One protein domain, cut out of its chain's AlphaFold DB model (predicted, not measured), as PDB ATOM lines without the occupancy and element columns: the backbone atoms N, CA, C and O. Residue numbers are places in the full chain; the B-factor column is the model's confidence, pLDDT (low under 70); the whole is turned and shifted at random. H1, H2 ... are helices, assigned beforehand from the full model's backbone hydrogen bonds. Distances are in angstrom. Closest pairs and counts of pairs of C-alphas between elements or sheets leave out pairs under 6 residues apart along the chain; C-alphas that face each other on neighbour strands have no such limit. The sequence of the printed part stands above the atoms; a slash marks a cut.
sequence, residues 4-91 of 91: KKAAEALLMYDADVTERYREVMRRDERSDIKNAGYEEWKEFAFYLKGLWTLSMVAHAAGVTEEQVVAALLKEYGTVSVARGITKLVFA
ATOM      1  N   LYS A   4      32.751 -34.953 -28.215       92.00
ATOM      2  CA  LYS A   4      32.226 -34.014 -27.214       92.00
ATOM      3  C   LYS A   4      31.374 -34.725 -26.154       92.00
ATOM      4  O   LYS A   4      31.643 -34.597 -24.972       92.00
ATOM      5  N   LYS A   5      30.392 -35.528 -26.575       92.56
ATOM      6  CA  LYS A   5      29.542 -36.283 -25.639       92.56
ATOM      7  C   LYS A   5      30.332 -37.309 -24.819       92.56
ATOM      8  O   LYS A   5      29.977 -37.570 -23.678       92.56
ATOM      9  N   ALA A   6      31.396 -37.883 -25.383       92.88
ATOM     10  CA  ALA A   6      32.304 -38.759 -24.642       92.88
ATOM     11  C   ALA A   6      33.104 -37.993 -23.575       92.88
ATOM     12  O   ALA A   6      33.254 -38.492 -22.465       92.88
ATOM     13  N   ALA A   7      33.566 -36.774 -23.879       92.38
ATOM     14  CA  ALA A   7      34.239 -35.909 -22.910       92.38
ATOM     15  C   ALA A   7      33.292 -35.457 -21.782       92.38
ATOM     16  O   ALA A   7      33.659 -35.516 -20.612       92.38
ATOM     17  N   GLU A   8      32.052 -35.084 -22.117       92.62
ATOM     18  CA  GLU A   8      31.000 -34.787 -21.131       92.62
ATOM     19  C   GLU A   8      30.720 -36.003 -20.233       92.62
ATOM     20  O   GLU A   8      30.638 -35.868 -19.015       92.62
ATOM     21  N   ALA A   9      30.621 -37.202 -20.819       92.31
ATOM     22  CA  ALA A   9      30.427 -38.439 -20.069       92.31
ATOM     23  C   ALA A   9      31.608 -38.739 -19.134       92.31
ATOM     24  O   ALA A   9      31.388 -39.128 -17.991       92.31
ATOM     25  N   LEU A  10      32.845 -38.511 -19.582       91.88
ATOM     26  CA  LEU A  10      34.034 -38.671 -18.747       91.88
ATOM     27  C   LEU A  10      33.956 -37.787 -17.493       91.88
ATOM     28  O   LEU A  10      34.135 -38.278 -16.386       91.88
ATOM     29  N   LEU A  11      33.595 -36.510 -17.657       91.25
ATOM     30  CA  LEU A  11      33.433 -35.562 -16.547       91.25
ATOM     31  C   LEU A  11      32.197 -35.823 -15.675       91.25
ATOM     32  O   LEU A  11      32.106 -35.270 -14.580       91.25
ATOM     33  N   MET A  12      31.229 -36.605 -16.155       90.31
ATOM     34  CA  MET A  12      30.013 -36.947 -15.415       90.31
ATOM     35  C   MET A  12      30.180 -38.214 -14.574       90.31
ATOM     36  O   MET A  12      29.614 -38.295 -13.485       90.31
ATOM     37  N   TYR A  13      30.911 -39.204 -15.088       87.75
ATOM     38  CA  TYR A  13      30.975 -40.544 -14.501       87.75
ATOM     39  C   TYR A  13      32.291 -40.854 -13.780       87.75
ATOM     40  O   TYR A  13      32.337 -41.838 -13.046       87.75
ATOM     41  N   ASP A  14      33.326 -40.026 -13.937       91.69
ATOM     42  CA  ASP A  14      34.607 -40.186 -13.249       91.69
ATOM     43  C   ASP A  14      34.881 -38.994 -12.328       91.69
ATOM     44  O   ASP A  14      35.319 -37.930 -12.768       91.69
ATOM     45  N   ALA A  15      34.576 -39.173 -11.041       91.56
ATOM     46  CA  ALA A  15      34.658 -38.108 -10.045       91.56
ATOM     47  C   ALA A  15      36.084 -37.563  -9.872       91.56
ATOM     48  O   ALA A  15      36.241 -36.357  -9.668       91.56
ATOM     49  N   ASP A  16      37.100 -38.420 -10.012       92.62
ATOM     50  CA  ASP A  16      38.506 -38.033  -9.898       92.62
ATOM     51  C   ASP A  16      38.901 -37.147 -11.086       92.62
ATOM     52  O   ASP A  16      39.515 -36.087 -10.915       92.62
ATOM     53  N   VAL A  17      38.457 -37.512 -12.296       91.38
ATOM     54  CA  VAL A  17      38.631 -36.666 -13.483       91.38
ATOM     55  C   VAL A  17      37.900 -35.336 -13.316       91.38
ATOM     56  O   VAL A  17      38.475 -34.289 -13.625       91.38
ATOM     57  N   THR A  18      36.666 -35.334 -12.801       92.56
ATOM     58  CA  THR A  18      35.909 -34.099 -12.549       92.56
ATOM     59  C   THR A  18      36.617 -33.189 -11.547       92.56
ATOM     60  O   THR A  18      36.665 -31.971 -11.738       92.56
ATOM     61  N   GLU A  19      37.147 -33.747 -10.457       92.81
ATOM     62  CA  GLU A  19      37.859 -32.985  -9.433       92.81
ATOM     63  C   GLU A  19      39.139 -32.374  -9.998       92.81
ATOM     64  O   GLU A  19      39.355 -31.162  -9.868       92.81
ATOM     65  N   ARG A  20      39.943 -33.183 -10.695       89.19
ATOM     66  CA  ARG A  20      41.194 -32.731 -11.301       89.19
ATOM     67  C   ARG A  20      40.949 -31.666 -12.366       89.19
ATOM     68  O   ARG A  20      41.638 -30.649 -12.389       89.19
ATOM     69  N   TYR A  21      39.910 -31.838 -13.177       88.69
ATOM     70  CA  TYR A  21      39.451 -30.832 -14.130       88.69
ATOM     71  C   TYR A  21      39.102 -29.498 -13.441       88.69
ATOM     72  O   TYR A  21      39.577 -28.438 -13.846       88.69
ATOM     73  N   ARG A  22      38.330 -29.524 -12.343       87.94
ATOM     74  CA  ARG A  22      37.988 -28.306 -11.579       87.94
ATOM     75  C   ARG A  22      39.204 -27.646 -10.938       87.94
ATOM     76  O   ARG A  22      39.183 -26.444 -10.679       87.94
ATOM     77  N   GLU A  23      40.222 -28.418 -10.578       88.56
ATOM     78  CA  GLU A  23      41.478 -27.883 -10.057       88.56
ATOM     79  C   GLU A  23      42.256 -27.128 -11.137       88.56
ATOM     80  O   GLU A  23      42.688 -26.005 -10.887       88.56
ATOM     81  N   VAL A  24      42.366 -27.709 -12.333       85.81
ATOM     82  CA  VAL A  24      43.006 -27.085 -13.501       85.81
ATOM     83  C   VAL A  24      42.313 -25.769 -13.845       85.81
ATOM     84  O   VAL A  24      42.978 -24.742 -13.904       85.81
ATOM     85  N   MET A  25      40.978 -25.767 -13.933       82.38
ATOM     86  CA  MET A  25      40.192 -24.552 -14.192       82.38
ATOM     87  C   MET A  25      40.452 -23.448 -13.157       82.38
ATOM     88  O   MET A  25      40.701 -22.302 -13.512       82.38
ATOM     89  N   ARG A  26      40.456 -23.789 -11.859       82.75
ATOM     90  CA  ARG A  26      40.722 -22.813 -10.785       82.75
ATOM     91  C   ARG A  26      42.140 -22.248 -10.823       82.75
ATOM     92  O   ARG A  26      42.353 -21.134 -10.347       82.75
ATOM     93  N   ARG A  27      43.117 -23.030 -11.287       82.00
ATOM     94  CA  ARG A  27      44.510 -22.588 -11.430       82.00
ATOM     95  C   ARG A  27      44.668 -21.681 -12.645       82.00
ATOM     96  O   ARG A  27      45.262 -20.621 -12.496       82.00
ATOM     97  N   ASP A  28      44.060 -22.051 -13.771       77.94
ATOM     98  CA  ASP A  28      44.045 -21.264 -15.010       77.94
ATOM     99  C   ASP A  28      43.402 -19.882 -14.779       77.94
ATOM    100  O   ASP A  28      43.999 -18.856 -15.092       77.94
ATOM    101  N   GLU A  29      42.255 -19.824 -14.089       72.50
ATOM    102  CA  GLU A  29      41.578 -18.562 -13.727       72.50
ATOM    103  C   GLU A  29      42.397 -17.649 -12.800       72.50
ATOM    104  O   GLU A  29      42.215 -16.432 -12.811       72.50
ATOM    105  N   ARG A  30      43.275 -18.218 -11.966       71.50
ATOM    106  CA  ARG A  30      44.137 -17.463 -11.039       71.50
ATOM    107  C   ARG A  30      45.466 -17.047 -11.662       71.50
ATOM    108  O   ARG A  30      46.253 -16.373 -10.999       71.50
ATOM    109  N   SER A  31      45.752 -17.501 -12.874       63.88
ATOM    110  CA  SER A  31      47.060 -17.346 -13.477       63.88
ATOM    111  C   SER A  31      47.142 -16.056 -14.289       63.88
ATOM    112  O   SER A  31      46.702 -15.983 -15.432       63.88
ATOM    113  N   ASP A  32      47.789 -15.033 -13.726       60.56
ATOM    114  CA  ASP A  32      48.112 -13.782 -14.438       60.56
ATOM    115  C   ASP A  32      49.217 -13.976 -15.508       60.56
ATOM    116  O   ASP A  32      49.614 -13.044 -16.216       60.56
ATOM    117  N   ILE A  33      49.759 -15.194 -15.625       59.00
ATOM    118  CA  ILE A  33      50.895 -15.538 -16.479       59.00
ATOM    119  C   ILE A  33      50.376 -16.191 -17.761       59.00
ATOM    120  O   ILE A  33      49.843 -17.295 -17.736       59.00
ATOM    121  N   LYS A  34      50.649 -15.561 -18.914       57.00
ATOM    122  CA  LYS A  34      50.217 -15.958 -20.277       57.00
ATOM    123  C   LYS A  34      50.419 -17.433 -20.692       57.00
ATOM    124  O   LYS A  34      49.888 -17.815 -21.728       57.00
ATOM    125  N   ASN A  35      51.176 -18.234 -19.937       59.78
ATOM    126  CA  ASN A  35      51.493 -19.633 -20.250       59.78
ATOM    127  C   ASN A  35      51.126 -20.641 -19.150       59.78
ATOM    128  O   ASN A  35      51.199 -21.837 -19.413       59.78
ATOM    129  N   ALA A  36      50.708 -20.204 -17.962       61.38
ATOM    130  CA  ALA A  36      50.324 -21.109 -16.872       61.38
ATOM    131  C   ALA A  36      48.842 -21.518 -16.944       61.38
ATOM    132  O   ALA A  36      48.174 -21.680 -15.936       61.38
ATOM    133  N   GLY A  37      48.330 -21.643 -18.167       73.19
ATOM    134  CA  GLY A  37      47.268 -22.595 -18.476       73.19
ATOM    135  C   GLY A  37      47.819 -23.797 -19.243       73.19
ATOM    136  O   GLY A  37      47.327 -24.913 -19.119       73.19
ATOM    137  N   TYR A  38      48.864 -23.600 -20.057       80.31
ATOM    138  CA  TYR A  38      49.380 -24.646 -20.937       80.31
ATOM    139  C   TYR A  38      49.940 -25.838 -20.157       80.31
ATOM    140  O   TYR A  38      49.655 -26.979 -20.518       80.31
ATOM    141  N   GLU A  39      50.729 -25.591 -19.109       83.38
ATOM    142  CA  GLU A  39      51.333 -26.673 -18.323       83.38
ATOM    143  C   GLU A  39      50.280 -27.426 -17.497       83.38
ATOM    144  O   GLU A  39      50.294 -28.651 -17.462       83.38
ATOM    145  N   GLU A  40      49.291 -26.729 -16.952       85.00
ATOM    146  CA  GLU A  40      48.180 -27.276 -16.178       85.00
ATOM    147  C   GLU A  40      47.294 -28.177 -17.051       85.00
ATOM    148  O   GLU A  40      46.993 -29.318 -16.690       85.00
ATOM    149  N   TRP A  41      46.926 -27.701 -18.245       86.56
ATOM    150  CA  TRP A  41      46.169 -28.483 -19.223       86.56
ATOM    151  C   TRP A  41      46.973 -29.666 -19.770       86.56
ATOM    152  O   TRP A  41      46.404 -30.715 -20.084       86.56
ATOM    153  N   LYS A  42      48.298 -29.530 -19.872       87.81
ATOM    154  CA  LYS A  42      49.192 -30.608 -20.303       87.81
ATOM    155  C   LYS A  42      49.305 -31.691 -19.238       87.81
ATOM    156  O   LYS A  42      49.134 -32.861 -19.571       87.81
ATOM    157  N   GLU A  43      49.536 -31.326 -17.980       88.81
ATOM    158  CA  GLU A  43      49.517 -32.259 -16.849       88.81
ATOM    159  C   GLU A  43      48.187 -33.010 -16.775       88.81
ATOM    160  O   GLU A  43      48.167 -34.226 -16.593       88.81
ATOM    161  N   PHE A  44      47.076 -32.302 -16.981       89.69
ATOM    162  CA  PHE A  44      45.759 -32.918 -17.021       89.69
ATOM    163  C   PHE A  44      45.618 -33.927 -18.165       89.69
ATOM    164  O   PHE A  44      45.183 -35.052 -17.941       89.69
ATOM    165  N   ALA A  45      46.043 -33.577 -19.379       89.94
ATOM    166  CA  ALA A  45      46.001 -34.501 -20.509       89.94
ATOM    167  C   ALA A  45      46.885 -35.745 -20.290       89.94
ATOM    168  O   ALA A  45      46.491 -36.844 -20.677       89.94
ATOM    169  N   PHE A  46      48.041 -35.600 -19.633       91.25
ATOM    170  CA  PHE A  46      48.865 -36.741 -19.221       91.25
ATOM    171  C   PHE A  46      48.184 -37.606 -18.162       91.25
ATOM    172  O   PHE A  46      48.270 -38.825 -18.250       91.25
ATOM    173  N   TYR A  47      47.489 -36.999 -17.198       91.50
ATOM    174  CA  TYR A  47      46.705 -37.728 -16.199       91.50
ATOM    175  C   TYR A  47      45.590 -38.567 -16.839       91.50
ATOM    176  O   TYR A  47      45.348 -39.689 -16.408       91.50
ATOM    177  N   LEU A  48      44.949 -38.059 -17.897       90.31
ATOM    178  CA  LEU A  48      43.907 -38.794 -18.617       90.31
ATOM    179  C   LEU A  48      44.439 -40.040 -19.342       90.31
ATOM    180  O   LEU A  48      43.697 -41.004 -19.545       90.31
ATOM    181  N   LYS A  49      45.712 -40.035 -19.747       88.44
ATOM    182  CA  LYS A  49      46.317 -41.132 -20.502       88.44
ATOM    183  C   LYS A  49      46.351 -42.406 -19.654       88.44
ATOM    184  O   LYS A  49      46.984 -42.451 -18.605       88.44
ATOM    185  N   GLY A  50      45.722 -43.466 -20.156       83.56
ATOM    186  CA  GLY A  50      45.680 -44.767 -19.482       83.56
ATOM    187  C   GLY A  50      44.573 -44.910 -18.435       83.56
ATOM    188  O   GLY A  50      44.501 -45.953 -17.785       83.56
ATOM    189  N   LEU A  51      43.689 -43.917 -18.283       92.62
ATOM    190  CA  LEU A  51      42.482 -44.083 -17.479       92.62
ATOM    191  C   LEU A  51      41.520 -45.052 -18.162       92.62
ATOM    192  O   LEU A  51      41.111 -44.853 -19.305       92.62
ATOM    193  N   TRP A  52      41.087 -46.066 -17.418       91.81
ATOM    194  CA  TRP A  52      40.136 -47.050 -17.927       91.81
ATOM    195  C   TRP A  52      38.817 -46.405 -18.372       91.81
ATOM    196  O   TRP A  52      38.285 -46.751 -19.429       91.81
ATOM    197  N   THR A  53      38.329 -45.406 -17.629       93.38
ATOM    198  CA  THR A  53      37.118 -44.663 -17.989       93.38
ATOM    199  C   THR A  53      37.265 -43.956 -19.338       93.38
ATOM    200  O   THR A  53      36.326 -43.976 -20.131       93.38
ATOM    201  N   LEU A  54      38.442 -43.390 -19.642       94.56
ATOM    202  CA  LEU A  54      38.714 -42.751 -20.934       94.56
ATOM    203  C   LEU A  54      38.583 -43.761 -22.080       94.56
ATOM    204  O   LEU A  54      37.863 -43.500 -23.047       94.56
ATOM    205  N   SER A  55      39.214 -44.931 -21.944       94.94
ATOM    206  CA  SER A  55      39.122 -46.002 -22.940       94.94
ATOM    207  C   SER A  55      37.676 -46.459 -23.141       94.94
ATOM    208  O   SER A  55      37.226 -46.641 -24.273       94.94
ATOM    209  N   MET A  56      36.910 -46.598 -22.052       94.94
ATOM    210  CA  MET A  56      35.504 -46.999 -22.111       94.94
ATOM    211  C   MET A  56      34.630 -45.982 -22.843       94.94
ATOM    212  O   MET A  56      33.861 -46.365 -23.728       94.94
ATOM    213  N   VAL A  57      34.726 -44.691 -22.504       94.88
ATOM    214  CA  VAL A  57      33.887 -43.662 -23.142       94.88
ATOM    215  C   VAL A  57      34.281 -43.437 -24.600       94.88
ATOM    216  O   VAL A  57      33.399 -43.226 -25.435       94.88
ATOM    217  N   ALA A  58      35.574 -43.534 -24.929       94.94
ATOM    218  CA  ALA A  58      36.068 -43.454 -26.301       94.94
ATOM    219  C   ALA A  58      35.524 -44.619 -27.142       94.94
ATOM    220  O   ALA A  58      34.918 -44.402 -28.196       94.94
ATOM    221  N   HIS A  59      35.629 -45.845 -26.620       95.44
ATOM    222  CA  HIS A  59      35.094 -47.040 -27.263       95.44
ATOM    223  C   HIS A  59      33.574 -46.957 -27.461       95.44
ATOM    224  O   HIS A  59      33.087 -47.149 -28.575       95.44
ATOM    225  N   ALA A  60      32.823 -46.586 -26.419       94.88
ATOM    226  CA  ALA A  60      31.371 -46.421 -26.494       94.88
ATOM    227  C   ALA A  60      30.946 -45.334 -27.500       94.88
ATOM    228  O   ALA A  60      29.845 -45.385 -28.055       94.88
ATOM    229  N   ALA A  61      31.805 -44.341 -27.751       94.12
ATOM    230  CA  ALA A  61      31.561 -43.317 -28.759       94.12
ATOM    231  C   ALA A  61      31.992 -43.694 -30.176       94.12
ATOM    232  O   ALA A  61      31.544 -43.022 -31.108       94.12
ATOM    233  N   GLY A  62      32.796 -44.743 -30.353       96.06
ATOM    234  CA  GLY A  62      33.410 -45.067 -31.640       96.06
ATOM    235  C   GLY A  62      34.430 -44.012 -32.079       96.06
ATOM    236  O   GLY A  62      34.519 -43.702 -33.265       96.06
ATOM    237  N   VAL A  63      35.150 -43.419 -31.124       95.94
ATOM    238  CA  VAL A  63      36.173 -42.379 -31.338       95.94
ATOM    239  C   VAL A  63      37.480 -42.791 -30.659       95.94
ATOM    240  O   VAL A  63      37.484 -43.691 -29.820       95.94
ATOM    241  N   THR A  64      38.596 -42.144 -31.000       94.88
ATOM    242  CA  THR A  64      39.877 -42.392 -30.315       94.88
ATOM    243  C   THR A  64      39.956 -41.637 -28.989       94.88
ATOM    244  O   THR A  64      39.298 -40.610 -28.803       94.88
ATOM    245  N   GLU A  65      40.790 -42.118 -28.066       94.50
ATOM    246  CA  GLU A  65      41.075 -41.414 -26.808       94.50
ATOM    247  C   GLU A  65      41.596 -39.993 -27.072       94.50
ATOM    248  O   GLU A  65      41.153 -39.046 -26.423       94.50
ATOM    249  N   GLU A  66      42.435 -39.812 -28.102       93.50
ATOM    250  CA  GLU A  66      42.921 -38.487 -28.509       93.50
ATOM    251  C   GLU A  66      41.781 -37.552 -28.900       93.50
ATOM    252  O   GLU A  66      41.830 -36.364 -28.601       93.50
ATOM    253  N   GLN A  67      40.754 -38.064 -29.582       93.06
ATOM    254  CA  GLN A  67      39.604 -37.257 -29.980       93.06
ATOM    255  C   GLN A  67      38.783 -36.818 -28.766       93.06
ATOM    256  O   GLN A  67      38.289 -35.689 -28.760       93.06
ATOM    257  N   VAL A  68      38.656 -37.667 -27.741       93.31
ATOM    258  CA  VAL A  68      37.985 -37.316 -26.480       93.31
ATOM    259  C   VAL A  68      38.791 -36.262 -25.722       93.31
ATOM    260  O   VAL A  68      38.237 -35.227 -25.354       93.31
ATOM    261  N   VAL A  69      40.103 -36.463 -25.565       92.19
ATOM    262  CA  VAL A  69      40.993 -35.493 -24.904       92.19
ATOM    263  C   VAL A  69      41.014 -34.170 -25.663       92.19
ATOM    264  O   VAL A  69      40.841 -33.116 -25.060       92.19
ATOM    265  N   ALA A  70      41.137 -34.192 -26.990       90.31
ATOM    266  CA  ALA A  70      41.103 -32.983 -27.806       90.31
ATOM    267  C   ALA A  70      39.754 -32.260 -27.716       90.31
ATOM    268  O   ALA A  70      39.735 -31.032 -27.741       90.31
ATOM    269  N   ALA A  71      38.635 -32.986 -27.620       90.88
ATOM    270  CA  ALA A  71      37.321 -32.382 -27.421       90.88
ATOM    271  C   ALA A  71      37.240 -31.675 -26.064       90.88
ATOM    272  O   ALA A  71      36.809 -30.526 -26.017       90.88
ATOM    273  N   LEU A  72      37.731 -32.323 -25.007       88.19
ATOM    274  CA  LEU A  72      37.779 -31.770 -23.659       88.19
ATOM    275  C   LEU A  72      38.684 -30.526 -23.613       88.19
ATOM    276  O   LEU A  72      38.246 -29.452 -23.221       88.19
ATOM    277  N   LEU A  73      39.907 -30.608 -24.142       85.94
ATOM    278  CA  LEU A  73      40.834 -29.472 -24.201       85.94
ATOM    279  C   LEU A  73      40.333 -28.324 -25.089       85.94
ATOM    280  O   LEU A  73      40.655 -27.170 -24.836       85.94
ATOM    281  N   LYS A  74      39.576 -28.609 -26.154       81.38
ATOM    282  CA  LYS A  74      39.034 -27.584 -27.063       81.38
ATOM    283  C   LYS A  74      37.842 -26.840 -26.465       81.38
ATOM    284  O   LYS A  74      37.570 -25.714 -26.872       81.38
ATOM    285  N   GLU A  75      37.110 -27.482 -25.565       75.81
ATOM    286  CA  GLU A  75      35.956 -26.879 -24.905       75.81
ATOM    287  C   GLU A  75      36.377 -25.833 -23.860       75.81
ATOM    288  O   GLU A  75      35.624 -24.893 -23.617       75.81
ATOM    289  N   TYR A  76      37.608 -25.932 -23.341       64.94
ATOM    290  CA  TYR A  76      38.087 -25.097 -22.232       64.94
ATOM    291  C   TYR A  76      39.430 -24.382 -22.481       64.94
ATOM    292  O   TYR A  76      39.749 -23.432 -21.778       64.94
ATOM    293  N   GLY A  77      40.190 -24.763 -23.513       61.47
ATOM    294  CA  GLY A  77      41.410 -24.085 -23.969       61.47
ATOM    295  C   GLY A  77      41.310 -23.579 -25.415       61.47
ATOM    296  O   GLY A  77      40.393 -23.911 -26.168       61.47
ATOM    297  N   THR A  78      42.280 -22.773 -25.863       61.06
ATOM    298  CA  THR A  78      42.335 -22.368 -27.281       61.06
ATOM    299  C   THR A  78      42.655 -23.572 -28.179       61.06
ATOM    300  O   THR A  78      43.484 -24.420 -27.850       61.06
ATOM    301  N   VAL A  79      42.039 -23.639 -29.367       63.06
ATOM    302  CA  VAL A  79      42.175 -24.764 -30.325       63.06
ATOM    303  C   VAL A  79      43.641 -25.123 -30.636       63.06
ATOM    304  O   VAL A  79      43.958 -26.284 -30.903       63.06
ATOM    305  N   SER A  80      44.541 -24.134 -30.593       64.25
ATOM    306  CA  SER A  80      45.980 -24.316 -30.819       64.25
ATOM    307  C   SER A  80      46.653 -25.125 -29.701       64.25
ATOM    308  O   SER A  80      47.417 -26.051 -29.980       64.25
ATOM    309  N   VAL A  81      46.303 -24.841 -28.442       73.06
ATOM    310  CA  VAL A  81      46.818 -25.537 -27.251       73.06
ATOM    311  C   VAL A  81      46.360 -26.994 -27.242       73.06
ATOM    312  O   VAL A  81      47.185 -27.897 -27.103       73.06
ATOM    313  N   ALA A  82      45.077 -27.238 -27.522       77.75
ATOM    314  CA  ALA A  82      44.512 -28.586 -27.579       77.75
ATOM    315  C   ALA A  82      45.261 -29.493 -28.574       77.75
ATOM    316  O   ALA A  82      45.603 -30.633 -28.255       77.75
ATOM    317  N   ARG A  83      45.571 -28.983 -29.774       79.38
ATOM    318  CA  ARG A  83      46.289 -29.754 -30.802       79.38
ATOM    319  C   ARG A  83      47.740 -30.041 -30.406       79.38
ATOM    320  O   ARG A  83      48.222 -31.136 -30.689       79.38
ATOM    321  N   GLY A  84      48.426 -29.075 -29.791       83.12
ATOM    322  CA  GLY A  84      49.807 -29.236 -29.326       83.12
ATOM    323  C   GLY A  84      49.925 -30.287 -28.223       83.12
ATOM    324  O   GLY A  84      50.711 -31.224 -28.349       83.12
ATOM    325  N   ILE A  85      49.079 -30.182 -27.198       86.44
ATOM    326  CA  ILE A  85      49.068 -31.107 -26.059       86.44
ATOM    327  C   ILE A  85      48.672 -32.517 -26.500       86.44
ATOM    328  O   ILE A  85      49.355 -33.475 -26.156       86.44
ATOM    329  N   THR A  86      47.619 -32.662 -27.310       85.94
ATOM    330  CA  THR A  86      47.155 -33.994 -27.736       85.94
ATOM    331  C   THR A  86      48.236 -34.735 -28.523       85.94
ATOM    332  O   THR A  86      48.501 -35.901 -28.250       85.94
ATOM    333  N   LYS A  87      48.927 -34.048 -29.447       85.81
ATOM    334  CA  LYS A  87      50.071 -34.637 -30.155       85.81
ATOM    335  C   LYS A  87      51.204 -35.018 -29.210       85.81
ATOM    336  O   LYS A  87      51.861 -36.007 -29.459       85.81
ATOM    337  N   LEU A  88      51.460 -34.241 -28.163       87.44
ATOM    338  CA  LEU A  88      52.529 -34.544 -27.214       87.44
ATOM    339  C   LEU A  88      52.218 -35.787 -26.367       87.44
ATOM    340  O   LEU A  88      53.103 -36.595 -26.108       87.44
ATOM    341  N   VAL A  89      50.970 -35.925 -25.918       87.38
ATOM    342  CA  VAL A  89      50.551 -37.001 -25.008       87.38
ATOM    343  C   VAL A  89      50.393 -38.339 -25.739       87.38
ATOM    344  O   VAL A  89      50.702 -39.385 -25.161       87.38
ATOM    345  N   PHE A  90      49.948 -38.308 -26.996       86.12
ATOM    346  CA  PHE A  90      49.597 -39.491 -27.794       86.12
ATOM    347  C   PHE A  90      50.467 -39.689 -29.052       86.12
ATOM    348  O   PHE A  90      50.079 -40.430 -29.951       86.12
ATOM    349  N   ALA A  91      51.619 -39.013 -29.142       84.50
ATOM    350  CA  ALA A  91      52.653 -39.343 -30.132       84.50
ATOM    351  C   ALA A  91      53.303 -40.708 -29.870       84.50
ATOM    352  O   ALA A  91      53.263 -41.187 -28.710       84.50
TER     353      ALA A  91
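AT A GLANCE: This is residues 4 to 91 of the 91 residues of an uncharacterized protein of Ralstonia syzygii R24 (UniProt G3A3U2). Two helical hairpins, the longest helix H2 with H3 and H5 with H6, pack together through H3 and H6, while H1 and H4 pack crosswise on H5. Residues 30 to 35 stick out. The printed part has 88 residues with six named helices, H1 to H6 in order, all helix, compact, radius of gyration of the C-alphas 12.2 A, spans 39 by 26 by 19 A.

IN THESE COORDINATES: Find C-alpha 15 at (34.658, -38.108, -10.045); H2, residues 15 to 29, runs 21.1 A from there. H1 is 4 to 13, H3 38 to 48, H4 52 to 61, H5 65 to 76, and H6 79 to 90, ending at C-alpha 90 (49.597, -39.491, -27.794).

HOW THE PARTS SIT: H2 touches H3 (C-alphas of Val 24 and Glu 40 closest, 5.8 A) at a shallow tilt of 4 degrees, opposite ways. H3, H5 and H6 form an up-and-down bundle, each helix running against the one before. H5, the hub, touches H1 with residues 68 to 72 alone, about perpendicular at 88 degrees; closest C-alphas Lys 4 and Ala 71, 5.4 A. Every O i to N i+4 pair is within hydrogen-bond range except in H5, 7 of 8.

THE WHOLE: The farthest C-alphas, Asp 32 and Ala 60, are 38.6 A apart. The printed part has no cut and no long link; pLDDT is under 70 at residues 31 to 36 and 76 to 80.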